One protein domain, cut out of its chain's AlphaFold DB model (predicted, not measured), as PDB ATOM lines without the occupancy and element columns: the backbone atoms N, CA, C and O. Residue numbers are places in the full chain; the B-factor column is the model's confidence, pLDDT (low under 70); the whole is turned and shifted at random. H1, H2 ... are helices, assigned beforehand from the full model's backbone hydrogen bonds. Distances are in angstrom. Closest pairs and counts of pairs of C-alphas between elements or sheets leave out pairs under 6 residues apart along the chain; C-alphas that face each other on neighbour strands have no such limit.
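Overview. This is residues 397 to 565 and 573 to 608 of the 696 residues of the protein "Exocyst complex component SEC5" of Ajellomyces capsulatus (strain NAm1 / WU24) (UniProt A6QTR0). The model is a long, slender bundle of three rods side by side: H1, H7, and a third rod made by H3 and H4 end to end. H2 lies beyond one end, where residues 434 to 440 and 449 to 457 stick out; H5 and H6 lie at the other end, and unnamed residues 552 to 565 and 573 to 599 loop round the H1 side. The printed part has 205 residues, with eight named helices, H1 to H8 in chain order, and no named strand: all helix. It is loose, with a radius of gyration of the C-alphas of 23.2 A, and spans 83 by 43 by 30 A.

Arrangement. H1 (residues 397 to 431), H3 (463 to 480), H4 (486 to 501) and H7 (525 to 551) form a bundle, helices touching at shallow tilts. H1 touches H7 at 5 degrees, the same way; the closest C-alphas, Lys 409 and Leu 538, are 6.3 A apart. With residues 419 to 430 alone H1 touches H3, opposite ways at 17 degrees, closest at C-alphas Leu 426 and Leu 468, 5.9 A. H3 and H4 touch only at the corner, closest at C-alphas Leu 479 and Leu 486, 5.1 A. Every O i to N i+4 pair is within hydrogen-bond range in H1, H3 and H4, and 20 of 23 in H7.

Along the chain. H1, 50.4 A long, begins at C-alpha 397 (208.957, 188.817, 117.315); H7, 37.5 A, ends at C-alpha 551 (198.401, 211.716, 146.450). H2 (438 to 448), H5 (505 to 508), H6 (513 to 519) and H8 (600 to 603) touch no helix. In H2 5 of 7 O i to N i+4 pairs are within range, in H6 0 of 3, with 2 of 4 O i to N i+3 pairs; H5 and H8 are too short for O i to N i+4 pairs.

Size, cuts and confidence. C-alphas Gln 439 and Glu 514 are farthest apart, 83.8 A. Residues 566 to 572 are cut out, a 9.9 A gap between C-alphas 565 and 573. The link H2 to H3 is long. Mean pLDDT of the printed part is 72.5; 79 residues are under 70, among them 551 to 565 and 573 to 608.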
ATOM      1  N   VAL A 397     208.273 188.059 116.250       85.12
ATOM      2  CA  VAL A 397     208.957 188.817 117.315       85.12
ATOM      3  C   VAL A 397     208.111 190.020 117.728       85.12
ATOM      4  O   VAL A 397     207.949 190.280 118.915       85.12
ATOM      5  N   TRP A 398     207.520 190.724 116.757       86.69
ATOM      6  CA  TRP A 398     206.637 191.864 117.016       86.69
ATOM      7  C   TRP A 398     205.396 191.468 117.821       86.69
ATOM      8  O   TRP A 398     205.104 192.073 118.848       86.69
ATOM      9  N   VAL A 399     204.688 190.427 117.375       87.00
ATOM     10  CA  VAL A 399     203.458 189.951 118.027       87.00
ATOM     11  C   VAL A 399     203.738 189.435 119.443       87.00
ATOM     12  O   VAL A 399     202.939 189.680 120.346       87.00
ATOM     13  N   TRP A 400     204.877 188.768 119.662       88.00
ATOM     14  CA  TRP A 400     205.294 188.356 121.002       88.00
ATOM     15  C   TRP A 400     205.624 189.555 121.902       88.00
ATOM     16  O   TRP A 400     205.080 189.646 122.998       88.00
ATOM     17  N   LEU A 401     206.432 190.517 121.435       87.62
ATOM     18  CA  LEU A 401     206.771 191.720 122.209       87.62
ATOM     19  C   LEU A 401     205.530 192.549 122.577       87.62
ATOM     20  O   LEU A 401     205.420 193.013 123.712       87.62
ATOM     21  N   LEU A 402     204.577 192.696 121.651       87.62
ATOM     22  CA  LEU A 402     203.313 193.392 121.902       87.62
ATOM     23  C   LEU A 402     202.465 192.655 122.950       87.62
ATOM     24  O   LEU A 402     202.033 193.261 123.927       87.62
ATOM     25  N   GLY A 403     202.305 191.334 122.811       87.38
ATOM     26  CA  GLY A 403     201.601 190.517 123.803       87.38
ATOM     27  C   GLY A 403     202.272 190.521 125.184       87.38
ATOM     28  O   GLY A 403     201.581 190.483 126.203       87.38
ATOM     29  N   ARG A 404     203.607 190.632 125.233       85.12
ATOM     30  CA  ARG A 404     204.399 190.719 126.469       85.12
ATOM     31  C   ARG A 404     204.201 192.067 127.165       85.12
ATOM     32  O   ARG A 404     204.092 192.086 128.395       85.12
ATOM     33  N   TYR A 405     204.100 193.155 126.397       89.81
ATOM     34  CA  TYR A 405     203.689 194.480 126.872       89.81
ATOM     35  C   TYR A 405     202.243 194.458 127.402       89.81
ATOM     36  O   TYR A 405     202.022 194.866 128.541       89.81
ATOM     37  N   ASP A 406     201.278 193.910 126.651       88.94
ATOM     38  CA  ASP A 406     199.860 193.867 127.048       88.94
ATOM     39  C   ASP A 406     199.647 193.027 128.316       88.94
ATOM     40  O   ASP A 406     198.913 193.422 129.231       88.94
ATOM     41  N   PHE A 407     200.333 191.884 128.412       88.12
ATOM     42  CA  PHE A 407     200.359 191.058 129.616       88.12
ATOM     43  C   PHE A 407     200.920 191.828 130.813       88.12
ATOM     44  O   PHE A 407     200.324 191.797 131.889       88.12
ATOM     45  N   LEU A 408     202.035 192.541 130.639       88.81
ATOM     46  CA  LEU A 408     202.677 193.284 131.720       88.81
ATOM     47  C   LEU A 408     201.832 194.485 132.168       88.81
ATOM     48  O   LEU A 408     201.630 194.668 133.366       88.81
ATOM     49  N   LYS A 409     201.240 195.226 131.227       90.12
ATOM     50  CA  LYS A 409     200.266 196.296 131.486       90.12
ATOM     51  C   LYS A 409     199.080 195.781 132.300       90.12
ATOM     52  O   LYS A 409     198.785 196.312 133.369       90.12
ATOM     53  N   THR A 410     198.471 194.681 131.854       90.38
ATOM     54  CA  THR A 410     197.347 194.032 132.547       90.38
ATOM     55  C   THR A 410     197.750 193.534 133.939       90.38
ATOM     56  O   THR A 410     197.006 193.726 134.899       90.38
ATOM     57  N   LYS A 411     198.944 192.938 134.079       87.31
ATOM     58  CA  LYS A 411     199.494 192.454 135.357       87.31
ATOM     59  C   LYS A 411     199.704 193.597 136.354       87.31
ATOM     60  O   LYS A 411     199.318 193.451 137.512       87.31
ATOM     61  N   ILE A 412     200.279 194.724 135.921       89.06
ATOM     62  CA  ILE A 412     200.513 195.888 136.789       89.06
ATOM     63  C   ILE A 412     199.181 196.524 137.198       89.06
ATOM     64  O   ILE A 412     198.985 196.751 138.390       89.06
ATOM     65  N   MET A 413     198.254 196.752 136.257       88.88
ATOM     66  CA  MET A 413     196.921 197.296 136.561       88.88
ATOM     67  C   MET A 413     196.177 196.411 137.569       88.88
ATOM     68  O   MET A 413     195.834 196.872 138.656       88.88
ATOM     69  N   ALA A 414     196.035 195.114 137.279       86.00
ATOM     70  CA  ALA A 414     195.325 194.179 138.151       86.00
ATOM     71  C   ALA A 414     195.958 194.056 139.550       86.00
ATOM     72  O   ALA A 414     195.234 193.935 140.539       86.00
ATOM     73  N   PHE A 415     197.292 194.107 139.656       86.25
ATOM     74  CA  PHE A 415     197.976 194.136 140.950       86.25
ATOM     75  C   PHE A 415     197.716 195.444 141.706       86.25
ATOM     76  O   PHE A 415     197.416 195.409 142.902       86.25
ATOM     77  N   CYS A 416     197.813 196.592 141.034       85.38
ATOM     78  CA  CYS A 416     197.643 197.897 141.667       85.38
ATOM     79  C   CYS A 416     196.204 198.123 142.126       85.38
ATOM     80  O   CYS A 416     196.001 198.480 143.284       85.38
ATOM     81  N   ASP A 417     195.214 197.836 141.281       83.81
ATOM     82  CA  ASP A 417     193.799 197.987 141.623       83.81
ATOM     83  C   ASP A 417     193.419 197.079 142.798       83.81
ATOM     84  O   ASP A 417     192.839 197.536 143.782       83.81
ATOM     85  N   ARG A 418     193.834 195.802 142.766       81.62
ATOM     86  CA  ARG A 418     193.571 194.859 143.863       81.62
ATOM     87  C   ARG A 418     194.230 195.293 145.174       81.62
ATOM     88  O   ARG A 418     193.596 195.211 146.224       81.62
ATOM     89  N   SER A 419     195.467 195.785 145.113       82.25
ATOM     90  CA  SER A 419     196.205 196.241 146.296       82.25
ATOM     91  C   SER A 419     195.615 197.517 146.900       82.25
ATOM     92  O   SER A 419     195.536 197.620 148.120       82.25
ATOM     93  N   LYS A 420     195.140 198.463 146.075       81.31
ATOM     94  CA  LYS A 420     194.429 199.662 146.554       81.31
ATOM     95  C   LYS A 420     193.161 199.289 147.333       81.31
ATOM     96  O   LYS A 420     192.907 199.874 148.381       81.31
ATOM     97  N   VAL A 421     192.405 198.287 146.872       81.25
ATOM     98  CA  VAL A 421     191.206 197.793 147.582       81.25
ATOM     99  C   VAL A 421     191.569 197.077 148.889       81.25
ATOM    100  O   VAL A 421     190.874 197.247 149.887       81.25
ATOM    101  N   GLU A 422     192.662 196.309 148.919       78.94
ATOM    102  CA  GLU A 422     193.151 195.633 150.134       78.94
ATOM    103  C   GLU A 422     193.572 196.641 151.219       78.94
ATOM    104  O   GLU A 422     193.124 196.538 152.364       78.94
ATOM    105  N   ILE A 423     194.339 197.671 150.838       80.44
ATOM    106  CA  ILE A 423     194.737 198.783 151.717       80.44
ATOM    107  C   ILE A 423     193.497 199.538 152.227       80.44
ATOM    108  O   ILE A 423     193.375 199.780 153.427       80.44
ATOM    109  N   GLU A 424     192.537 199.853 151.351       79.38
ATOM    110  CA  GLU A 424     191.318 200.574 151.742       79.38
ATOM    111  C   GLU A 424     190.431 199.769 152.707       79.38
ATOM    112  O   GLU A 424     189.852 200.339 153.630       79.38
ATOM    113  N   ILE A 425     190.345 198.441 152.567       77.94
ATOM    114  CA  ILE A 425     189.609 197.600 153.524       77.94
ATOM    115  C   ILE A 425     190.263 197.626 154.906       77.94
ATOM    116  O   ILE A 425     189.551 197.744 155.908       77.94
ATOM    117  N   LEU A 426     191.593 197.554 154.983       76.75
ATOM    118  CA  LEU A 426     192.316 197.675 156.251       76.75
ATOM    119  C   LEU A 426     192.122 199.073 156.865       76.75
ATOM    120  O   LEU A 426     191.800 199.177 158.050       76.75
ATOM    121  N   ARG A 427     192.173 200.138 156.053       76.31
ATOM    122  CA  ARG A 427     191.888 201.515 156.492       76.31
ATOM    123  C   ARG A 427     190.458 201.666 157.032       76.31
ATOM    124  O   ARG A 427     190.274 202.223 158.111       76.31
ATOM    125  N   ARG A 428     189.446 201.105 156.354       76.38
ATOM    126  CA  ARG A 428     188.034 201.106 156.804       76.38
ATOM    127  C   ARG A 428     187.791 200.272 158.059       76.38
ATOM    128  O   ARG A 428     186.904 200.622 158.835       76.38
ATOM    129  N   ARG A 429     188.546 199.191 158.276       74.81
ATOM    130  CA  ARG A 429     188.520 198.431 159.538       74.81
ATOM    131  C   ARG A 429     189.071 199.275 160.684       74.81
ATOM    132  O   ARG A 429     188.399 199.398 161.700       74.81
ATOM    133  N   LEU A 430     190.226 199.915 160.490       75.38
ATOM    134  CA  LEU A 430     190.824 200.787 161.504       75.38
ATOM    135  C   LEU A 430     189.920 201.994 161.819       75.38
ATOM    136  O   LEU A 430     189.690 202.318 162.977       75.38
ATOM    137  N   ALA A 431     189.337 202.615 160.791       73.00
ATOM    138  CA  ALA A 431     188.550 203.844 160.916       73.00
ATOM    139  C   ALA A 431     187.122 203.647 161.460       73.00
ATOM    140  O   ALA A 431     186.446 204.622 161.804       73.00
ATOM    141  N   ASN A 432     186.653 202.400 161.535       71.81
ATOM    142  CA  ASN A 432     185.412 202.019 162.213       71.81
ATOM    143  C   ASN A 432     185.662 201.322 163.566       71.81
ATOM    144  O   ASN A 432     184.696 200.968 164.239       71.81
ATOM    145  N   GLY A 433     186.924 201.150 163.974       69.81
ATOM    146  CA  GLY A 433     187.285 200.715 165.321       69.81
ATOM    147  C   GLY A 433     187.034 201.796 166.378       69.81
ATOM    148  O   GLY A 433     186.807 202.970 166.065       69.81
ATOM    149  N   ASP A 434     187.085 201.391 167.647       69.44
ATOM    150  CA  ASP A 434     187.006 202.317 168.776       69.44
ATOM    151  C   ASP A 434     188.255 203.206 168.836       69.44
ATOM    152  O   ASP A 434     189.386 202.727 168.716       69.44
ATOM    153  N   LYS A 435     188.054 204.512 169.048       68.31
ATOM    154  CA  LYS A 435     189.154 205.481 169.152       68.31
ATOM    155  C   LYS A 435     190.035 205.122 170.360       68.31
ATOM    156  O   LYS A 435     189.499 205.043 171.471       68.31
ATOM    157  N   PRO A 436     191.354 204.905 170.194       68.75
ATOM    158  CA  PRO A 436     192.204 204.456 171.289       68.75
ATOM    159  C   PRO A 436     192.271 205.533 172.372       68.75
ATOM    160  O   PRO A 436     192.595 206.693 172.112       68.75
ATOM    161  N   THR A 437     191.967 205.162 173.617       72.69
ATOM    162  CA  THR A 437     192.130 206.088 174.743       72.69
ATOM    163  C   THR A 437     193.613 206.439 174.898       72.69
ATOM    164  O   THR A 437     194.472 205.576 174.707       72.69
ATOM    165  N   PRO A 438     193.973 207.672 175.296       68.81
ATOM    166  CA  PRO A 438     195.382 208.069 175.374       68.81
ATOM    167  C   PRO A 438     196.192 207.244 176.396       68.81
ATOM    168  O   PRO A 438     197.406 207.115 176.267       68.81
ATOM    169  N   GLN A 439     195.521 206.617 177.369       68.00
ATOM    170  CA  GLN A 439     196.117 205.649 178.297       68.00
ATOM    171  C   GLN A 439     196.478 204.306 177.633       68.00
ATOM    172  O   GLN A 439     197.408 203.644 178.082       68.00
ATOM    173  N   ALA A 440     195.778 203.904 176.565       70.88
ATOM    174  CA  ALA A 440     196.108 202.716 175.779       70.88
ATOM    175  C   ALA A 440     197.280 202.958 174.811       70.88
ATOM    176  O   ALA A 440     198.025 202.027 174.523       70.88
ATOM    177  N   VAL A 441     197.483 204.203 174.358       72.81
ATOM    178  CA  VAL A 441     198.610 204.601 173.488       72.81
ATOM    179  C   VAL A 441     199.916 204.765 174.285       72.81
ATOM    180  O   VAL A 441     200.988 204.378 173.820       72.81
ATOM    181  N   ALA A 442     199.830 205.262 175.524       70.50
ATOM    182  CA  ALA A 442     200.961 205.464 176.434       70.50
ATOM    183  C   ALA A 442     202.007 204.315 176.502       70.50
ATOM    184  O   ALA A 442     203.200 204.598 176.351       70.50
ATOM    185  N   PRO A 443     201.635 203.025 176.675       72.69
ATOM    186  CA  PRO A 443     202.607 201.929 176.719       72.69
ATOM    187  C   PRO A 443     203.349 201.689 175.396       72.69
ATOM    188  O   PRO A 443     204.438 201.120 175.435       72.69
ATOM    189  N   TYR A 444     202.810 202.100 174.245       72.81
ATOM    190  CA  TYR A 444     203.504 201.992 172.957       72.81
ATOM    191  C   TYR A 444     204.564 203.095 172.815       72.81
ATOM    192  O   TYR A 444     205.716 202.795 172.502       72.81
ATOM    193  N   ILE A 445     204.238 204.339 173.192       72.69
ATOM    194  CA  ILE A 445     205.192 205.467 173.208       72.69
ATOM    195  C   ILE A 445     206.329 205.234 174.231       72.69
ATOM    196  O   ILE A 445     207.487 205.559 173.981       72.69
ATOM    197  N   GLN A 446     206.050 204.607 175.383       69.06
ATOM    198  CA  GLN A 446     207.119 204.216 176.319       69.06
ATOM    199  C   GLN A 446     208.059 203.137 175.747       69.06
ATOM    200  O   GLN A 446     209.222 203.082 176.149       69.06
ATOM    201  N   ARG A 447     207.597 202.274 174.828       68.38
ATOM    202  CA  ARG A 447     208.435 201.231 174.201       68.38
ATOM    203  C   ARG A 447     209.388 201.813 173.162       68.38
ATOM    204  O   ARG A 447     210.545 201.401 173.140       68.38
ATOM    205  N   THR A 448     208.949 202.784 172.360       61.50
ATOM    206  CA  THR A 448     209.810 203.465 171.373       61.50
ATOM    207  C   THR A 448     210.929 204.288 172.019       61.50
ATOM    208  O   THR A 448     211.990 204.425 171.421       61.50
ATOM    209  N   ASN A 449     210.757 204.736 173.268       59.31
ATOM    210  CA  ASN A 449     211.792 205.421 174.056       59.31
ATOM    211  C   ASN A 449     212.849 204.490 174.705       59.31
ATOM    212  O   ASN A 449     213.734 204.978 175.412       59.31
ATOM    213  N   ARG A 450     212.785 203.159 174.531       61.16
ATOM    214  CA  ARG A 450     213.772 202.220 175.107       61.16
ATOM    215  C   ARG A 450     214.897 201.908 174.121       61.16
ATOM    216  O   ARG A 450     214.850 200.902 173.414       61.16
ATOM    217  N   ASP A 451     215.940 202.732 174.143       49.16
ATOM    218  CA  ASP A 451     217.159 202.506 173.361       49.16
ATOM    219  C   ASP A 451     217.771 201.107 173.590       49.16
ATOM    220  O   ASP A 451     218.102 200.701 174.706       49.16
ATOM    221  N   GLY A 452     217.987 200.379 172.491       52.28
ATOM    222  CA  GLY A 452     219.034 199.357 172.374       52.28
ATOM    223  C   GLY A 452     218.736 197.916 172.815       52.28
ATOM    224  O   GLY A 452     219.518 197.039 172.454       52.28
ATOM    225  N   VAL A 453     217.648 197.618 173.541       45.97
ATOM    226  CA  VAL A 453     217.329 196.232 173.988       45.97
ATOM    227  C   VAL A 453     215.867 195.839 173.722       45.97
ATOM    228  O   VAL A 453     215.196 195.226 174.551       45.97
ATOM    229  N   ALA A 454     215.355 196.185 172.541       46.66
ATOM    230  CA  ALA A 454     214.085 195.655 172.057       46.66
ATOM    231  C   ALA A 454     214.273 194.213 171.551       46.66
ATOM    232  O   ALA A 454     214.926 193.980 170.532       46.66
ATOM    233  N   ASN A 455     213.675 193.234 172.236       49.78
ATOM    234  CA  ASN A 455     213.457 191.918 171.635       49.78
ATOM    235  C   ASN A 455     212.512 192.093 170.440       49.78
ATOM    236  O   ASN A 455     211.437 192.669 170.586       49.78
ATOM    237  N   SER A 456     212.861 191.537 169.279       55.03
ATOM    238  CA  SER A 456     212.117 191.666 168.010       55.03
ATOM    239  C   SER A 456     210.746 190.961 167.968       55.03
ATOM    240  O   SER A 456     210.257 190.610 166.896       55.03
ATOM    241  N   LYS A 457     210.147 190.698 169.133       57.47
ATOM    242  CA  LYS A 457     208.892 189.959 169.326       57.47
ATOM    243  C   LYS A 457     207.804 190.770 170.030       57.47
ATOM    244  O   LYS A 457     206.666 190.312 170.058       57.47
ATOM    245  N   ASP A 458     208.136 191.927 170.597       60.94
ATOM    246  CA  ASP A 458     207.138 192.795 171.219       60.94
ATOM    247  C   ASP A 458     206.419 193.599 170.118       60.94
ATOM    248  O   ASP A 458     207.093 194.232 169.300       60.94
ATOM    249  N   PRO A 459     205.073 193.589 170.054       63.78
ATOM    250  CA  PRO A 459     204.342 194.305 169.016       63.78
ATOM    251  C   PRO A 459     204.532 195.818 169.173       63.78
ATOM    252  O   PRO A 459     204.326 196.381 170.258       63.78
ATOM    253  N   LEU A 460     204.936 196.456 168.069       66.31
ATOM    254  CA  LEU A 460     205.203 197.896 167.976       66.31
ATOM    255  C   LEU A 460     203.921 198.738 168.061       66.31
ATOM    256  O   LEU A 460     203.978 199.869 168.528       66.31
ATOM    257  N   ASP A 461     202.788 198.171 167.645       69.50
ATOM    258  CA  ASP A 461     201.452 198.778 167.665       69.50
ATOM    259  C   ASP A 461     200.386 197.658 167.751       69.50
ATOM    260  O   ASP A 461     200.707 196.477 167.912       69.50
ATOM    261  N   THR A 462     199.112 198.016 167.647       76.44
ATOM    262  CA  THR A 462     197.954 197.131 167.491       76.44
ATOM    263  C   THR A 462     198.078 196.287 166.218       76.44
ATOM    264  O   THR A 462     198.476 196.795 165.171       76.44
ATOM    265  N   GLU A 463     197.668 195.016 166.273       77.44
ATOM    266  CA  GLU A 463     197.791 194.051 165.163       77.44
ATOM    267  C   GLU A 463     197.231 194.593 163.831       77.44
ATOM    268  O   GLU A 463     197.903 194.520 162.810       77.44
ATOM    269  N   LEU A 464     196.068 195.256 163.856       72.94
ATOM    270  CA  LEU A 464     195.439 195.875 162.676       72.94
ATOM    271  C   LEU A 464     196.270 197.007 162.036       72.94
ATOM    272  O   LEU A 464     196.176 197.236 160.830       72.94
ATOM    273  N   VAL A 465     197.069 197.730 162.828       77.94
ATOM    274  CA  VAL A 465     197.965 198.789 162.332       77.94
ATOM    275  C   VAL A 465     199.200 198.162 161.690       77.94
ATOM    276  O   VAL A 465     199.626 198.588 160.617       77.94
ATOM    277  N   VAL A 466     199.738 197.106 162.309       78.62
ATOM    278  CA  VAL A 466     200.849 196.324 161.754       78.62
ATOM    279  C   VAL A 466     200.437 195.670 160.428       78.62
ATOM    280  O   VAL A 466     201.159 195.821 159.448       78.62
ATOM    281  N   GLU A 467     199.248 195.061 160.343       80.25
ATOM    282  CA  GLU A 467     198.698 194.499 159.096       80.25
ATOM    283  C   GLU A 467     198.610 195.536 157.961       80.25
ATOM    284  O   GLU A 467     198.960 195.234 156.815       80.25
ATOM    285  N   LEU A 468     198.176 196.769 158.260       81.94
ATOM    286  CA  LEU A 468     198.122 197.860 157.283       81.94
ATOM    287  C   LEU A 468     199.526 198.226 156.777       81.94
ATOM    288  O   LEU A 468     199.743 198.296 155.564       81.94
ATOM    289  N   TRP A 469     200.489 198.422 157.683       82.00
ATOM    290  CA  TRP A 469     201.863 198.769 157.314       82.00
ATOM    291  C   TRP A 469     202.588 197.638 156.579       82.00
ATOM    292  O   TRP A 469     203.318 197.912 155.625       82.00
ATOM    293  N   GLU A 470     202.358 196.376 156.947       83.88
ATOM    294  CA  GLU A 470     202.876 195.214 156.221       83.88
ATOM    295  C   GLU A 470     202.281 195.118 154.812       83.88
ATOM    296  O   GLU A 470     203.027 194.919 153.852       83.88
ATOM    297  N   CYS A 471     200.970 195.335 154.655       82.88
ATOM    298  CA  CYS A 471     200.301 195.365 153.353       82.88
ATOM    299  C   CYS A 471     200.873 196.467 152.447       82.88
ATOM    300  O   CYS A 471     201.230 196.218 151.292       82.88
ATOM    301  N   VAL A 472     201.024 197.681 152.980       84.81
ATOM    302  CA  VAL A 472     201.612 198.836 152.286       84.81
ATOM    303  C   VAL A 472     203.086 198.593 151.929       84.81
ATOM    304  O   VAL A 472     203.501 198.855 150.796       84.81
ATOM    305  N   HIS A 473     203.883 198.043 152.849       84.38
ATOM    306  CA  HIS A 473     205.282 197.695 152.595       84.38
ATOM    307  C   HIS A 473     205.406 196.609 151.520       84.38
ATOM    308  O   HIS A 473     206.198 196.747 150.587       84.38
ATOM    309  N   ALA A 474     204.605 195.546 151.611       85.94
ATOM    310  CA  ALA A 474     204.605 194.449 150.653       85.94
ATOM    311  C   ALA A 474     204.121 194.900 149.264       85.94
ATOM    312  O   ALA A 474     204.666 194.440 148.259       85.94
ATOM    313  N   TYR A 475     203.174 195.843 149.192       87.00
ATOM    314  CA  TYR A 475     202.782 196.496 147.942       87.00
ATOM    315  C   TYR A 475     203.954 197.250 147.308       87.00
ATOM    316  O   TYR A 475     204.336 196.944 146.178       87.00
ATOM    317  N   LEU A 476     204.563 198.193 148.040       86.31
ATOM    318  CA  LEU A 476     205.667 199.007 147.521       86.31
ATOM    319  C   LEU A 476     206.870 198.140 147.134       86.31
ATOM    320  O   LEU A 476     207.481 198.369 146.092       86.31
ATOM    321  N   LYS A 477     207.165 197.096 147.917       87.38
ATOM    322  CA  LYS A 477     208.216 196.120 147.618       87.38
ATOM    323  C   LYS A 477     207.921 195.338 146.336       87.38
ATOM    324  O   LYS A 477     208.788 195.269 145.473       87.38
ATOM    325  N   LYS A 478     206.711 194.795 146.154       87.12
ATOM    326  CA  LYS A 478     206.337 194.086 144.913       87.12
ATOM    327  C   LYS A 478     206.259 195.009 143.693       87.12
ATOM    328  O   LYS A 478     206.521 194.556 142.584       87.12
ATOM    329  N   LEU A 479     205.920 196.285 143.875       87.50
ATOM    330  CA  LEU A 479     205.860 197.258 142.786       87.50
ATOM    331  C   LEU A 479     207.259 197.710 142.332       87.50
ATOM    332  O   LEU A 479     207.529 197.733 141.135       87.50
ATOM    333  N   LEU A 480     208.131 198.068 143.282       86.19
ATOM    334  CA  LEU A 480     209.378 198.802 143.025       86.19
ATOM    335  C   LEU A 480     210.661 197.968 143.166       86.19
ATOM    336  O   LEU A 480     211.726 198.469 142.809       86.19
ATOM    337  N   SER A 481     210.609 196.735 143.687       86.81
ATOM    338  CA  SER A 481     211.814 195.900 143.801       86.81
ATOM    339  C   SER A 481     212.402 195.604 142.412       86.81
ATOM    340  O   SER A 481     211.662 195.132 141.541       86.81
ATOM    341  N   PRO A 482     213.713 195.829 142.194       76.81
ATOM    342  CA  PRO A 482     214.377 195.428 140.956       76.81
ATOM    343  C   PRO A 482     214.472 193.899 140.846       76.81
ATOM    344  O   PRO A 482     214.394 193.349 139.754       76.81
ATOM    345  N   GLU A 483     214.571 193.203 141.981       74.88
ATOM    346  CA  GLU A 483     214.595 191.744 142.056       74.88
ATOM    347  C   GLU A 483     213.182 191.224 142.360       74.88
ATOM    348  O   GLU A 483     212.636 191.468 143.441       74.88
ATOM    349  N   GLY A 484     212.565 190.536 141.395       69.44
ATOM    350  CA  GLY A 484     211.264 189.870 141.554       69.44
ATOM    351  C   GLY A 484     210.045 190.789 141.740       69.44
ATOM    352  O   GLY A 484     208.983 190.307 142.141       69.44
ATOM    353  N   GLY A 485     210.184 192.095 141.494       82.19
ATOM    354  CA  GLY A 485     209.078 193.056 141.465       82.19
ATOM    355  C   GLY A 485     208.603 193.378 140.045       82.19
ATOM    356  O   GLY A 485     209.275 193.078 139.062       82.19
ATOM    357  N   LEU A 486     207.454 194.050 139.936       86.38
ATOM    358  CA  LEU A 486     206.872 194.468 138.653       86.38
ATOM    359  C   LEU A 486     207.783 195.423 137.869       86.38
ATOM    360  O   LEU A 486     207.815 195.363 136.645       86.38
ATOM    361  N   LEU A 487     208.543 196.281 138.557       87.62
ATOM    362  CA  LEU A 487     209.568 197.104 137.917       87.62
ATOM    363  C   LEU A 487     210.706 196.246 137.336       87.62
ATOM    364  O   LEU A 487     211.159 196.525 136.229       87.62
ATOM    365  N   GLY A 488     211.115 195.181 138.034       86.44
ATOM    366  CA  GLY A 488     212.052 194.179 137.519       86.44
ATOM    367  C   GLY A 488     211.549 193.515 136.232       86.44
ATOM    368  O   GLY A 488     212.276 193.488 135.244       86.44
ATOM    369  N   ASP A 489     210.278 193.095 136.194       87.00
ATOM    370  CA  ASP A 489     209.653 192.526 134.984       87.00
ATOM    371  C   ASP A 489     209.662 193.501 133.785       87.00
ATOM    372  O   ASP A 489     209.727 193.061 132.634       87.00
ATOM    373  N   VAL A 490     209.546 194.817 134.033       90.19
ATOM    374  CA  VAL A 490     209.614 195.870 132.996       90.19
ATOM    375  C   VAL A 490     211.052 196.091 132.524       90.19
ATOM    376  O   VAL A 490     211.266 196.279 131.329       90.19
ATOM    377  N   ILE A 491     212.032 196.041 133.430       88.50
ATOM    378  CA  ILE A 491     213.457 196.144 133.084       88.50
ATOM    379  C   ILE A 491     213.882 194.931 132.246       88.50
ATOM    380  O   ILE A 491     214.445 195.107 131.174       88.50
ATOM    381  N   GLU A 492     213.508 193.714 132.647       86.81
ATOM    382  CA  GLU A 492     213.763 192.489 131.876       86.81
ATOM    383  C   GLU A 492     213.084 192.527 130.490       86.81
ATOM    384  O   GLU A 492     213.663 192.125 129.474       86.81
ATOM    385  N   PHE A 493     211.857 193.054 130.411       88.44
ATOM    386  CA  PHE A 493     211.185 193.291 129.132       88.44
ATOM    387  C   PHE A 493     211.921 194.328 128.267       88.44
ATOM    388  O   PHE A 493     212.033 194.141 127.054       88.44
ATOM    389  N   TRP A 494     212.468 195.391 128.861       89.94
ATOM    390  CA  TRP A 494     213.299 196.342 128.127       89.94
ATOM    391  C   TRP A 494     214.609 195.706 127.650       89.94
ATOM    392  O   TRP A 494     214.927 195.834 126.473       89.94
ATOM    393  N   ASP A 495     215.323 194.966 128.497       87.12
ATOM    394  CA  ASP A 495     216.596 194.325 128.148       87.12
ATOM    395  C   ASP A 495     216.416 193.288 127.028       87.12
ATOM    396  O   ASP A 495     217.186 193.249 126.062       87.12
ATOM    397  N   THR A 496     215.348 192.484 127.093       84.75
ATOM    398  CA  THR A 496     214.986 191.560 126.009       84.75
ATOM    399  C   THR A 496     214.628 192.318 124.726       84.75
ATOM    400  O   THR A 496     215.186 192.002 123.672       84.75
ATOM    401  N   THR A 497     213.796 193.361 124.795       86.81
ATOM    402  CA  THR A 497     213.449 194.224 123.648       86.81
ATOM    403  C   THR A 497     214.685 194.884 123.029       86.81
ATOM    404  O   THR A 497     214.874 194.839 121.812       86.81
ATOM    405  N   GLN A 498     215.579 195.433 123.850       86.19
ATOM    406  CA  GLN A 498     216.835 196.032 123.421       86.19
ATOM    407  C   GLN A 498     217.749 194.983 122.770       86.19
ATOM    408  O   GLN A 498     218.309 195.247 121.711       86.19
ATOM    409  N   SER A 499     217.823 193.757 123.298       83.81
ATOM    410  CA  SER A 499     218.596 192.668 122.676       83.81
ATOM    411  C   SER A 499     218.088 192.269 121.277       83.81
ATOM    412  O   SER A 499     218.876 191.791 120.447       83.81
ATOM    413  N   PHE A 500     216.798 192.503 120.989       82.00
ATOM    414  CA  PHE A 500     216.220 192.397 119.647       82.00
ATOM    415  C   PHE A 500     216.467 193.643 118.789       82.00
ATOM    416  O   PHE A 500     216.673 193.481 117.591       82.00
ATOM    417  N   ILE A 501     216.492 194.858 119.346       82.56
ATOM    418  CA  ILE A 501     216.804 196.100 118.606       82.56
ATOM    419  C   ILE A 501     218.284 196.137 118.186       82.56
ATOM    420  O   ILE A 501     218.585 196.353 117.012       82.56
ATOM    421  N   ASP A 502     219.194 195.848 119.118       81.25
ATOM    422  CA  ASP A 502     220.653 195.861 118.929       81.25
ATOM    423  C   ASP A 502     221.153 194.664 118.090       81.25
ATOM    424  O   ASP A 502     222.326 194.575 117.720       81.25
ATOM    425  N   GLY A 503     220.261 193.724 117.764       74.38
ATOM    426  CA  GLY A 503     220.539 192.601 116.871       74.38
ATOM    427  C   GLY A 503     221.311 191.442 117.503       74.38
ATOM    428  O   GLY A 503     221.787 190.570 116.775       74.38
ATOM    429  N   SER A 504     221.426 191.393 118.834       76.44
ATOM    430  CA  SER A 504     222.072 190.281 119.546       76.44
ATOM    431  C   SER A 504     221.281 188.982 119.362       76.44
ATOM    432  O   SER A 504     221.783 188.039 118.747       76.44
ATOM    433  N   LYS A 505     219.996 188.973 119.758       71.94
ATOM    434  CA  LYS A 505     219.107 187.815 119.553       71.94
ATOM    435  C   LYS A 505     218.779 187.571 118.069       71.94
ATOM    436  O   LYS A 505     218.563 186.428 117.682       71.94
ATOM    437  N   GLN A 506     218.836 188.596 117.206       71.31
ATOM    438  CA  GLN A 506     218.596 188.445 115.756       71.31
ATOM    439  C   GLN A 506     219.609 187.521 115.053       71.31
ATOM    440  O   GLN A 506     219.264 186.903 114.048       71.31
ATOM    441  N   LYS A 507     220.853 187.416 115.547       69.69
ATOM    442  CA  LYS A 507     221.888 186.541 114.955       69.69
ATOM    443  C   LYS A 507     221.609 185.050 115.151       69.69
ATOM    444  O   LYS A 507     222.157 184.243 114.408       69.69
ATOM    445  N   LEU A 508     220.788 184.708 116.142       70.88
ATOM    446  CA  LEU A 508     220.380 183.337 116.454       70.88
ATOM    447  C   LEU A 508     219.153 182.896 115.638       70.88
ATOM    448  O   LEU A 508     218.790 181.726 115.678       70.88
ATOM    449  N   LEU A 509     218.506 183.815 114.908       76.00
ATOM    450  CA  LEU A 509     217.303 183.505 114.142       76.00
ATOM    451  C   LEU A 509     217.653 182.891 112.772       76.00
ATOM    452  O   LEU A 509     218.439 183.481 112.016       76.00
ATOM    453  N   PRO A 510     217.055 181.744 112.409       73.75
ATOM    454  CA  PRO A 510     217.256 181.105 111.116       73.75
ATOM    455  C   PRO A 510     216.655 181.960 110.000       73.75
ATOM    456  O   PRO A 510     215.583 182.541 110.138       73.75
ATOM    457  N   ALA A 511     217.324 182.016 108.847       67.62
ATOM    458  CA  ALA A 511     216.889 182.847 107.720       67.62
ATOM    459  C   ALA A 511     215.583 182.377 107.037       67.62
ATOM    460  O   ALA A 511     215.087 183.078 106.152       67.62
ATOM    461  N   GLY A 512     215.054 181.211 107.421       68.38
ATOM    462  CA  GLY A 512     213.941 180.532 106.759       68.38
ATOM    463  C   GLY A 512     214.306 179.944 105.393       68.38
ATOM    464  O   GLY A 512     215.430 180.095 104.901       68.38
ATOM    465  N   PHE A 513     213.337 179.275 104.766       63.28
ATOM    466  CA  PHE A 513     213.482 178.740 103.409       63.28
ATOM    467  C   PHE A 513     213.863 179.864 102.428       63.28
ATOM    468  O   PHE A 513     213.238 180.921 102.412       63.28
ATOM    469  N   GLU A 514     214.943 179.664 101.665       66.25
ATOM    470  CA  GLU A 514     215.516 180.622 100.695       66.25
ATOM    471  C   GLU A 514     215.784 182.057 101.215       66.25
ATOM    472  O   GLU A 514     216.087 182.966 100.442       66.25
ATOM    473  N   GLY A 515     215.766 182.276 102.534       71.44
ATOM    474  CA  GLY A 515     215.956 183.599 103.126       71.44
ATOM    475  C   GLY A 515     214.694 184.467 103.194       71.44
ATOM    476  O   GLY A 515     214.825 185.658 103.490       71.44
ATOM    477  N   GLU A 516     213.500 183.913 102.939       72.94
ATOM    478  CA  GLU A 516     212.214 184.634 102.991       72.94
ATOM    479  C   GLU A 516     212.031 185.388 104.320       72.94
ATOM    480  O   GLU A 516     211.646 186.563 104.338       72.94
ATOM    481  N   SER A 517     212.410 184.742 105.424       77.06
ATOM    482  CA  SER A 517     212.139 185.194 106.791       77.06
ATOM    483  C   SER A 517     213.062 186.318 107.265       77.06
ATOM    484  O   SER A 517     212.723 187.036 108.207       77.06
ATOM    485  N   ARG A 518     214.165 186.588 106.545       73.19
ATOM    486  CA  ARG A 518     215.097 187.705 106.823       73.19
ATOM    487  C   ARG A 518     214.407 189.070 106.902       73.19
ATOM    488  O   ARG A 518     214.911 189.964 107.581       73.19
ATOM    489  N   LYS A 519     213.262 189.236 106.231       75.25
ATOM    490  CA  LYS A 519     212.428 190.450 106.291       75.25
ATOM    491  C   LYS A 519     211.906 190.728 107.706       75.25
ATOM    492  O   LYS A 519     211.848 191.883 108.109       75.25
ATOM    493  N   HIS A 520     211.595 189.680 108.467       75.94
ATOM    494  CA  HIS A 520     211.017 189.758 109.812       75.94
ATOM    495  C   HIS A 520     212.092 189.845 110.909       75.94
ATOM    496  O   HIS A 520     211.780 190.148 112.056       75.94
ATOM    497  N   HIS A 521     213.373 189.651 110.571       74.00
ATOM    498  CA  HIS A 521     214.468 189.756 111.543       74.00
ATOM    499  C   HIS A 521     214.690 191.201 112.008       74.00
ATOM    500  O   HIS A 521     215.205 191.411 113.099       74.00
ATOM    501  N   ARG A 522     214.307 192.199 111.199       75.38
ATOM    502  CA  ARG A 522     214.360 193.616 111.579       75.38
ATOM    503  C   ARG A 522     212.973 194.109 111.968       75.38
ATOM    504  O   ARG A 522     212.021 193.974 111.205       75.38
ATOM    505  N   LEU A 523     212.885 194.737 113.136       78.94
ATOM    506  CA  LEU A 523     211.708 195.503 113.536       78.94
ATOM    507  C   LEU A 523     211.598 196.772 112.673       78.94
ATOM    508  O   LEU A 523     212.611 197.368 112.293       78.94
ATOM    509  N   SER A 524     210.368 197.188 112.362       82.50
ATOM    510  CA  SER A 524     210.107 198.465 111.684       82.50
ATOM    511  C   SER A 524     210.560 199.635 112.563       82.50
ATOM    512  O   SER A 524     210.406 199.580 113.782       82.50
ATOM    513  N   SER A 525     211.064 200.718 111.966       80.31
ATOM    514  CA  SER A 525     211.463 201.919 112.715       80.31
ATOM    515  C   SER A 525     210.303 202.540 113.502       80.31
ATOM    516  O   SER A 525     210.538 203.049 114.594       80.31
ATOM    517  N   GLY A 526     209.070 202.441 112.985       82.69
ATOM    518  CA  GLY A 526     207.851 202.810 113.715       82.69
ATOM    519  C   GLY A 526     207.653 201.938 114.953       82.69
ATOM    520  O   GLY A 526     207.646 202.455 116.062       82.69
ATOM    521  N   GLY A 527     207.669 200.612 114.782       83.25
ATOM    522  CA  GLY A 527     207.527 199.668 115.895       83.25
ATOM    523  C   GLY A 527     208.612 199.803 116.974       83.25
ATOM    524  O   GLY A 527     208.343 199.609 118.153       83.25
ATOM    525  N   VAL A 528     209.837 200.195 116.609       86.88
ATOM    526  CA  VAL A 528     210.893 200.511 117.591       86.88
ATOM    527  C   VAL A 528     210.585 201.792 118.384       86.88
ATOM    528  O   VAL A 528     211.032 201.897 119.526       86.88
ATOM    529  N   SER A 529     209.839 202.752 117.826       87.50
ATOM    530  CA  SER A 529     209.293 203.880 118.599       87.50
ATOM    531  C   SER A 529     208.164 203.403 119.502       87.50
ATOM    532  O   SER A 529     208.259 203.576 120.711       87.50
ATOM    533  N   ASP A 530     207.175 202.703 118.942       88.06
ATOM    534  CA  ASP A 530     205.995 202.226 119.671       88.06
ATOM    535  C   ASP A 530     206.374 201.361 120.892       88.06
ATOM    536  O   ASP A 530     205.779 201.489 121.959       88.06
ATOM    537  N   LEU A 531     207.417 200.523 120.784       87.81
ATOM    538  CA  LEU A 531     207.954 199.742 121.908       87.81
ATOM    539  C   LEU A 531     208.623 200.615 122.980       87.81
ATOM    540  O   LEU A 531     208.476 200.339 124.170       87.81
ATOM    541  N   LYS A 532     209.345 201.674 122.592       88.06
ATOM    542  CA  LYS A 532     209.925 202.636 123.546       88.06
ATOM    543  C   LYS A 532     208.828 203.419 124.257       88.06
ATOM    544  O   LYS A 532     208.878 203.553 125.477       88.06
ATOM    545  N   ASP A 533     207.832 203.882 123.510       89.50
ATOM    546  CA  ASP A 533     206.688 204.618 124.037       89.50
ATOM    547  C   ASP A 533     205.839 203.727 124.964       89.50
ATOM    548  O   ASP A 533     205.471 204.158 126.057       89.50
ATOM    549  N   GLY A 534     205.646 202.449 124.618       88.94
ATOM    550  CA  GLY A 534     205.002 201.449 125.475       88.94
ATOM    551  C   GLY A 534     205.779 201.148 126.763       88.94
ATOM    552  O   GLY A 534     205.186 201.056 127.836       88.94
ATOM    553  N   VAL A 535     207.112 201.063 126.719       89.88
ATOM    554  CA  VAL A 535     207.942 200.897 127.931       89.88
ATOM    555  C   VAL A 535     207.894 202.149 128.809       89.88
ATOM    556  O   VAL A 535     207.760 202.043 130.030       89.88
ATOM    557  N   ILE A 536     207.914 203.340 128.203       88.44
ATOM    558  CA  ILE A 536     207.691 204.610 128.905       88.44
ATOM    559  C   ILE A 536     206.298 204.625 129.555       88.44
ATOM    560  O   ILE A 536     206.172 205.064 130.697       88.44
ATOM    561  N   GLU A 537     205.261 204.113 128.886       90.62
ATOM    562  CA  GLU A 537     203.913 203.968 129.443       90.62
ATOM    563  C   GLU A 537     203.875 203.007 130.642       90.62
ATOM    564  O   GLU A 537     203.335 203.376 131.682       90.62
ATOM    565  N   LEU A 538     204.498 201.827 130.559       90.75
ATOM    566  CA  LEU A 538     204.574 200.874 131.677       90.75
ATOM    567  C   LEU A 538     205.256 201.493 132.909       90.75
ATOM    568  O   LEU A 538     204.750 201.383 134.028       90.75
ATOM    569  N   VAL A 539     206.370 202.208 132.712       89.44
ATOM    570  CA  VAL A 539     207.068 202.936 133.789       89.44
ATOM    571  C   VAL A 539     206.220 204.100 134.320       89.44
ATOM    572  O   VAL A 539     206.184 204.335 135.530       89.44
ATOM    573  N   ASN A 540     205.496 204.816 133.450       87.56
ATOM    574  CA  ASN A 540     204.544 205.852 133.858       87.56
ATOM    575  C   ASN A 540     203.411 205.271 134.718       87.56
ATOM    576  O   ASN A 540     203.075 205.882 135.726       87.56
ATOM    577  N   LEU A 541     202.883 204.095 134.370       88.88
ATOM    578  CA  LEU A 541     201.796 203.411 135.075       88.88
ATOM    579  C   LEU A 541     202.249 202.917 136.458       88.88
ATOM    580  O   LEU A 541     201.535 203.110 137.444       88.88
ATOM    581  N   ILE A 542     203.469 202.373 136.566       88.56
ATOM    582  CA  ILE A 542     204.106 202.056 137.857       88.56
ATOM    583  C   ILE A 542     204.281 203.325 138.703       88.56
ATOM    584  O   ILE A 542     203.888 203.337 139.871       88.56
ATOM    585  N   ARG A 543     204.815 204.415 138.126       86.12
ATOM    586  CA  ARG A 543     204.963 205.704 138.829       86.12
ATOM    587  C   ARG A 543     203.612 206.225 139.309       86.12
ATOM    588  O   ARG A 543     203.503 206.618 140.461       86.12
ATOM    589  N   GLU A 544     202.609 206.277 138.443       85.06
ATOM    590  CA  GLU A 544     201.282 206.810 138.766       85.06
ATOM    591  C   GLU A 544     200.592 205.964 139.829       85.06
ATOM    592  O   GLU A 544     200.030 206.521 140.762       85.06
ATOM    593  N   SER A 545     200.743 204.639 139.787       84.81
ATOM    594  CA  SER A 545     200.259 203.751 140.850       84.81
ATOM    595  C   SER A 545     200.955 204.011 142.192       84.81
ATOM    596  O   SER A 545     200.283 204.060 143.223       84.81
ATOM    597  N   ALA A 546     202.271 204.258 142.180       83.44
ATOM    598  CA  ALA A 546     203.023 204.643 143.372       83.44
ATOM    599  C   ALA A 546     202.611 206.028 143.905       83.44
ATOM    600  O   ALA A 546     202.364 206.153 145.098       83.44
ATOM    601  N   VAL A 547     202.492 207.053 143.046       78.94
ATOM    602  CA  VAL A 547     202.028 208.405 143.427       78.94
ATOM    603  C   VAL A 547     200.612 208.350 143.995       78.94
ATOM    604  O   VAL A 547     200.365 208.947 145.040       78.94
ATOM    605  N   SER A 548     199.713 207.618 143.333       79.00
ATOM    606  CA  SER A 548     198.281 207.537 143.635       79.00
ATOM    607  C   SER A 548     198.012 207.210 145.102       79.00
ATOM    608  O   SER A 548     197.223 207.881 145.751       79.00
ATOM    609  N   ILE A 549     198.756 206.267 145.680       76.38
ATOM    610  CA  ILE A 549     198.603 205.894 147.093       76.38
ATOM    611  C   ILE A 549     198.894 207.059 148.056       76.38
ATOM    612  O   ILE A 549     198.193 207.212 149.054       76.38
ATOM    613  N   PHE A 550     199.872 207.914 147.749       70.25
ATOM    614  CA  PHE A 550     200.216 209.073 148.582       70.25
ATOM    615  C   PHE A 550     199.429 210.344 148.233       70.25
ATOM    616  O   PHE A 550     199.363 211.250 149.065       70.25
ATOM    617  N   ALA A 551     198.919 210.465 147.006       67.19
ATOM    618  CA  ALA A 551     198.401 211.716 146.450       67.19
ATOM    619  C   ALA A 551     196.891 211.731 146.198       67.19
ATOM    620  O   ALA A 551     196.299 212.806 146.306       67.19
ATOM    621  N   ASP A 552     196.293 210.583 145.879       68.62
ATOM    622  CA  ASP A 552     194.881 210.475 145.526       68.62
ATOM    623  C   ASP A 552     194.024 210.146 146.760       68.62
ATOM    624  O   ASP A 552     194.502 209.508 147.713       68.62
ATOM    625  N   PRO A 553     192.736 210.535 146.737       63.88
ATOM    626  CA  PRO A 553     191.780 210.088 147.733       63.88
ATOM    627  C   PRO A 553     191.566 208.567 147.686       63.88
ATOM    628  O   PRO A 553     191.766 207.925 146.649       63.88
ATOM    629  N   PRO A 554     191.135 207.974 148.809       65.06
ATOM    630  CA  PRO A 554     190.748 206.570 148.868       65.06
ATOM    631  C   PRO A 554     189.625 206.246 147.882       65.06
ATOM    632  O   PRO A 554     188.730 207.050 147.623       65.06
ATOM    633  N   ILE A 555     189.627 205.014 147.384       68.50
ATOM    634  CA  ILE A 555     188.570 204.529 146.500       68.50
ATOM    635  C   ILE A 555     187.275 204.256 147.280       68.50
ATOM    636  O   ILE A 555     187.264 203.549 148.291       68.50
ATOM    637  N   GLU A 556     186.152 204.795 146.798       60.75
ATOM    638  CA  GLU A 556     184.834 204.532 147.390       60.75
ATOM    639  C   GLU A 556     184.334 203.109 147.042       60.75
ATOM    640  O   GLU A 556     183.776 202.418 147.902       60.75
ATOM    641  N   ASP A 557     184.634 202.619 145.832       61.38
ATOM    642  CA  ASP A 557     184.175 201.327 145.309       61.38
ATOM    643  C   ASP A 557     185.085 200.139 145.678       61.38
ATOM    644  O   ASP A 557     186.099 199.855 145.042       61.38
ATOM    645  N   VAL A 558     184.654 199.354 146.668       63.75
ATOM    646  CA  VAL A 558     185.279 198.077 147.091       63.75
ATOM    647  C   VAL A 558     184.777 196.851 146.301       63.75
ATOM    648  O   VAL A 558     185.178 195.714 146.561       63.75
ATOM    649  N   SER A 559     183.921 197.069 145.299       63.19
ATOM    650  CA  SER A 559     183.225 196.037 144.510       63.19
ATOM    651  C   SER A 559     184.149 195.067 143.757       63.19
ATOM    652  O   SER A 559     183.750 193.942 143.456       63.19
ATOM    653  N   LEU A 560     185.400 195.455 143.488       57.84
ATOM    654  CA  LEU A 560     186.377 194.649 142.739       57.84
ATOM    655  C   LEU A 560     186.799 193.344 143.443       57.84
ATOM    656  O   LEU A 560     187.290 192.433 142.777       57.84
ATOM    657  N   LEU A 561     186.590 193.211 144.760       53.19
ATOM    658  CA  LEU A 561     186.847 191.958 145.489       53.19
ATOM    659  C   LEU A 561     185.642 191.006 145.551       53.19
ATOM    660  O   LEU A 561     185.822 189.835 145.877       53.19
ATOM    661  N   LEU A 562     184.439 191.481 145.212       49.97
ATOM    662  CA  LEU A 562     183.218 190.667 145.148       49.97
ATOM    663  C   LEU A 562     183.071 189.925 143.807       49.97
ATOM    664  O   LEU A 562     182.245 189.022 143.691       49.97
ATOM    665  N   SER A 563     183.883 190.272 142.804       47.00
ATOM    666  CA  SER A 563     183.953 189.535 141.541       47.00
ATOM    667  C   SER A 563     184.778 188.248 141.713       47.00
ATOM    668  O   SER A 563     185.964 188.332 142.057       47.00
ATOM    669  N   PRO A 564     184.206 187.049 141.487       41.84
ATOM    670  CA  PRO A 564     184.968 185.810 141.552       41.84
ATOM    671  C   PRO A 564     186.015 185.777 140.433       41.84
ATOM    672  O   PRO A 564     185.702 185.946 139.255       41.84
ATOM    673  N   LEU A 565     187.270 185.523 140.804       42.94
ATOM    674  CA  LEU A 565     188.353 185.343 139.839       42.94
ATOM    675  C   LEU A 565     188.060 184.100 138.971       42.94
ATOM    676  O   LEU A 565     187.742 183.052 139.542       42.94
ATOM    677  N   LEU A 573     198.638 182.845 139.382       39.62
ATOM    678  CA  LEU A 573     198.119 184.061 140.027       39.62
ATOM    679  C   LEU A 573     198.286 184.059 141.562       39.62
ATOM    680  O   LEU A 573     197.885 185.008 142.245       39.62
ATOM    681  N   THR A 574     198.916 183.018 142.113       36.28
ATOM    682  CA  THR A 574     199.464 182.977 143.475       36.28
ATOM    683  C   THR A 574     200.539 184.050 143.648       36.28
ATOM    684  O   THR A 574     201.656 183.889 143.164       36.28
ATOM    685  N   GLY A 575     200.198 185.139 144.340       44.50
ATOM    686  CA  GLY A 575     201.081 186.293 144.566       44.50
ATOM    687  C   GLY A 575     200.453 187.654 144.242       44.50
ATOM    688  O   GLY A 575     201.052 188.681 144.559       44.50
ATOM    689  N   SER A 576     199.247 187.661 143.658       49.66
ATOM    690  CA  SER A 576     198.491 188.851 143.219       49.66
ATOM    691  C   SER A 576     197.967 189.777 144.331       49.66
ATOM    692  O   SER A 576     197.475 190.856 144.017       49.66
ATOM    693  N   THR A 577     198.089 189.401 145.608       53.72
ATOM    694  CA  THR A 577     197.865 190.287 146.765       53.72
ATOM    695  C   THR A 577     199.192 190.577 147.469       53.72
ATOM    696  O   THR A 577     200.023 189.665 147.564       53.72
ATOM    697  N   PRO A 578     199.454 191.805 147.960       52.88
ATOM    698  CA  PRO A 578     200.699 192.170 148.638       52.88
ATOM    699  C   PRO A 578     201.093 191.160 149.721       52.88
ATOM    700  O   PRO A 578     202.164 190.558 149.624       52.88
ATOM    701  N   THR A 579     200.183 190.866 150.649       52.31
ATOM    702  CA  THR A 579     200.452 190.072 151.861       52.31
ATOM    703  C   THR A 579     200.256 188.558 151.661       52.31
ATOM    704  O   THR A 579     200.358 187.786 152.608       52.31
ATOM    705  N   ASN A 580     199.912 188.094 150.446       51.66
ATOM    706  CA  ASN A 580     199.400 186.735 150.166       51.66
ATOM    707  C   ASN A 580     198.183 186.328 151.030       51.66
ATOM    708  O   ASN A 580     197.782 185.158 151.036       51.66
ATOM    709  N   SER A 581     197.590 187.279 151.760       45.12
ATOM    710  CA  SER A 581     196.519 187.013 152.706       45.12
ATOM    711  C   SER A 581     195.290 186.537 151.953       45.12
ATOM    712  O   SER A 581     194.829 187.153 150.985       45.12
ATOM    713  N   ARG A 582     194.735 185.415 152.412       47.75
ATOM    714  CA  ARG A 582     193.420 184.967 151.978       47.75
ATOM    715  C   ARG A 582     192.387 185.841 152.678       47.75
ATOM    716  O   ARG A 582     191.760 185.386 153.632       47.75
ATOM    717  N   PHE A 583     192.150 187.039 152.143       50.28
ATOM    718  CA  PHE A 583     190.890 187.761 152.325       50.28
ATOM    719  C   PHE A 583     189.753 186.937 151.691       50.28
ATOM    720  O   PHE A 583     189.198 187.272 150.646       50.28
ATOM    721  N   ARG A 584     189.434 185.803 152.325       43.94
ATOM    722  CA  ARG A 584     188.162 185.105 152.192       43.94
ATOM    723  C   ARG A 584     187.143 185.989 152.887       43.94
ATOM    724  O   ARG A 584     186.861 185.803 154.065       43.94
ATOM    725  N   ILE A 585     186.667 186.984 152.150       45.69
ATOM    726  CA  ILE A 585     185.483 187.743 152.518       45.69
ATOM    727  C   ILE A 585     184.343 186.725 152.495       45.69
ATOM    728  O   ILE A 585     183.903 186.298 151.426       45.69
ATOM    729  N   ASP A 586     183.951 186.248 153.676       39.16
ATOM    730  CA  ASP A 586     182.771 185.405 153.814       39.16
ATOM    731  C   ASP A 586     181.559 186.264 153.396       39.16
ATOM    732  O   ASP A 586     181.548 187.451 153.732       39.16
ATOM    733  N   PRO A 587     180.530 185.756 152.686       43.88
ATOM    734  CA  PRO A 587     179.446 186.590 152.132       43.88
ATOM    735  C   PRO A 587     178.578 187.360 153.150       43.88
ATOM    736  O   PRO A 587     177.561 187.941 152.777       43.88
ATOM    737  N   LYS A 588     178.943 187.323 154.435       44.28
ATOM    738  CA  LYS A 588     178.328 188.044 155.554       44.28
ATOM    739  C   LYS A 588     179.194 189.198 156.079       44.28
ATOM    740  O   LYS A 588     178.633 190.121 156.662       44.28
ATOM    741  N   ASP A 589     180.503 189.196 155.818       49.62
ATOM    742  CA  ASP A 589     181.418 190.295 156.153       49.62
ATOM    743  C   ASP A 589     181.435 191.327 155.019       49.62
ATOM    744  O   ASP A 589     182.409 191.483 154.278       49.62
ATOM    745  N   VAL A 590     180.316 192.037 154.860       54.81
ATOM    746  CA  VAL A 590     180.230 193.176 153.939       54.81
ATOM    747  C   VAL A 590     181.281 194.217 154.354       54.81
ATOM    748  O   VAL A 590     181.328 194.576 155.535       54.81
ATOM    749  N   PRO A 591     182.125 194.727 153.434       55.03
ATOM    750  CA  PRO A 591     183.093 195.762 153.774       55.03
ATOM    751  C   PRO A 591     182.365 196.984 154.340       55.03
ATOM    752  O   PRO A 591     181.461 197.529 153.703       55.03
ATOM    753  N   LEU A 592     182.763 197.393 155.547       59.12
ATOM    754  CA  LEU A 592     182.161 198.517 156.262       59.12
ATOM    755  C   LEU A 592     182.168 199.784 155.383       59.12
ATOM    756  O   LEU A 592     183.096 199.971 154.585       59.12
ATOM    757  N   PRO A 593     181.154 200.663 155.500       60.00
ATOM    758  CA  PRO A 593     181.130 201.909 154.746       60.00
ATOM    759  C   PRO A 593     182.351 202.769 155.087       60.00
ATOM    760  O   PRO A 593     182.875 202.716 156.206       60.00
ATOM    761  N   SER A 594     182.797 203.577 154.123       58.59
ATOM    762  CA  SER A 594     183.795 204.608 154.387       58.59
ATOM    763  C   SER A 594     183.228 205.599 155.414       58.59
ATOM    764  O   SER A 594     182.167 206.186 155.174       58.59
ATOM    765  N   PRO A 595     183.879 205.786 156.575       58.97
ATOM    766  CA  PRO A 595     183.484 206.845 157.489       58.97
ATOM    767  C   PRO A 595     183.666 208.199 156.791       58.97
ATOM    768  O   PRO A 595     184.696 208.453 156.176       58.97
ATOM    769  N   ARG A 596     182.626 209.038 156.865       57.38
ATOM    770  CA  ARG A 596     182.626 210.441 156.424       57.38
ATOM    771  C   ARG A 596     182.435 211.328 157.657       57.38
ATOM    772  O   ARG A 596     181.351 211.866 157.876       57.38
ATOM    773  N   ARG A 597     183.445 211.383 158.525       56.66
ATOM    774  CA  ARG A 597     183.461 212.186 159.760       56.66
ATOM    775  C   ARG A 597     184.024 213.594 159.517       56.66
ATOM    776  O   ARG A 597     183.925 214.433 160.408       56.66
ATOM    777  N   GLY A 598     184.566 213.867 158.326       54.44
ATOM    778  CA  GLY A 598     185.203 215.141 157.983       54.44
ATOM    779  C   GLY A 598     186.588 215.292 158.610       54.44
ATOM    780  O   GLY A 598     187.062 216.409 158.810       54.44
ATOM    781  N   GLU A 599     187.216 214.174 158.980       57.69
ATOM    782  CA  GLU A 599     188.552 214.158 159.560       57.69
ATOM    783  C   GLU A 599     189.611 214.093 158.445       57.69
ATOM    784  O   GLU A 599     189.454 213.387 157.457       57.69
ATOM    785  N   ALA A 600     190.713 214.829 158.601       52.75
ATOM    786  CA  ALA A 600     191.624 215.156 157.499       52.75
ATOM    787  C   ALA A 600     192.225 213.931 156.760       52.75
ATOM    788  O   ALA A 600     192.428 213.963 155.551       52.75
ATOM    789  N   TRP A 601     192.484 212.832 157.471       56.03
ATOM    790  CA  TRP A 601     192.983 211.566 156.915       56.03
ATOM    791  C   TRP A 601     192.009 210.869 155.951       56.03
ATOM    792  O   TRP A 601     192.427 209.972 155.215       56.03
ATOM    793  N   GLU A 602     190.726 211.249 155.938       56.53
ATOM    794  CA  GLU A 602     189.730 210.675 155.029       56.53
ATOM    795  C   GLU A 602     190.115 210.929 153.559       56.53
ATOM    796  O   GLU A 602     189.858 210.060 152.727       56.53
ATOM    797  N   ASP A 603     190.849 212.013 153.272       55.28
ATOM    798  CA  ASP A 603     191.288 212.437 151.934       55.28
ATOM    799  C   ASP A 603     192.477 211.645 151.341       55.28
ATOM    800  O   ASP A 603     192.881 211.945 150.218       55.28
ATOM    801  N   PHE A 604     193.061 210.649 152.035       57.50
ATOM    802  CA  PHE A 604     194.239 209.909 151.534       57.50
ATOM    803  C   PHE A 604     194.190 208.383 151.708       57.50
ATOM    804  O   PHE A 604     193.783 207.862 152.748       57.50
ATOM    805  N   ALA A 605     194.680 207.662 150.691       55.47
ATOM    806  CA  ALA A 605     194.670 206.196 150.630       55.47
ATOM    807  C   ALA A 605     195.789 205.500 151.443       55.47
ATOM    808  O   ALA A 605     195.554 204.442 152.020       55.47
ATOM    809  N   PHE A 606     196.997 206.073 151.512       59.62
ATOM    810  CA  PHE A 606     198.139 205.526 152.278       59.62
ATOM    811  C   PHE A 606     197.972 205.618 153.803       59.62
ATOM    812  O   PHE A 606     198.717 204.978 154.544       59.62
ATOM    813  N   TRP A 607     197.077 206.482 154.281       61.34
ATOM    814  CA  TRP A 607     197.174 207.032 155.628       61.34
ATOM    815  C   TRP A 607     196.197 206.365 156.608       61.34
ATOM    816  O   TRP A 607     194.999 206.308 156.313       61.34
ATOM    817  N   PRO A 608     196.658 205.853 157.768       55.72
ATOM    818  CA  PRO A 608     195.747 205.375 158.799       55.72
ATOM    819  C   PRO A 608     194.911 206.536 159.361       55.72
ATOM    820  O   PRO A 608     195.358 207.688 159.357       55.72
TER     821      PRO A 608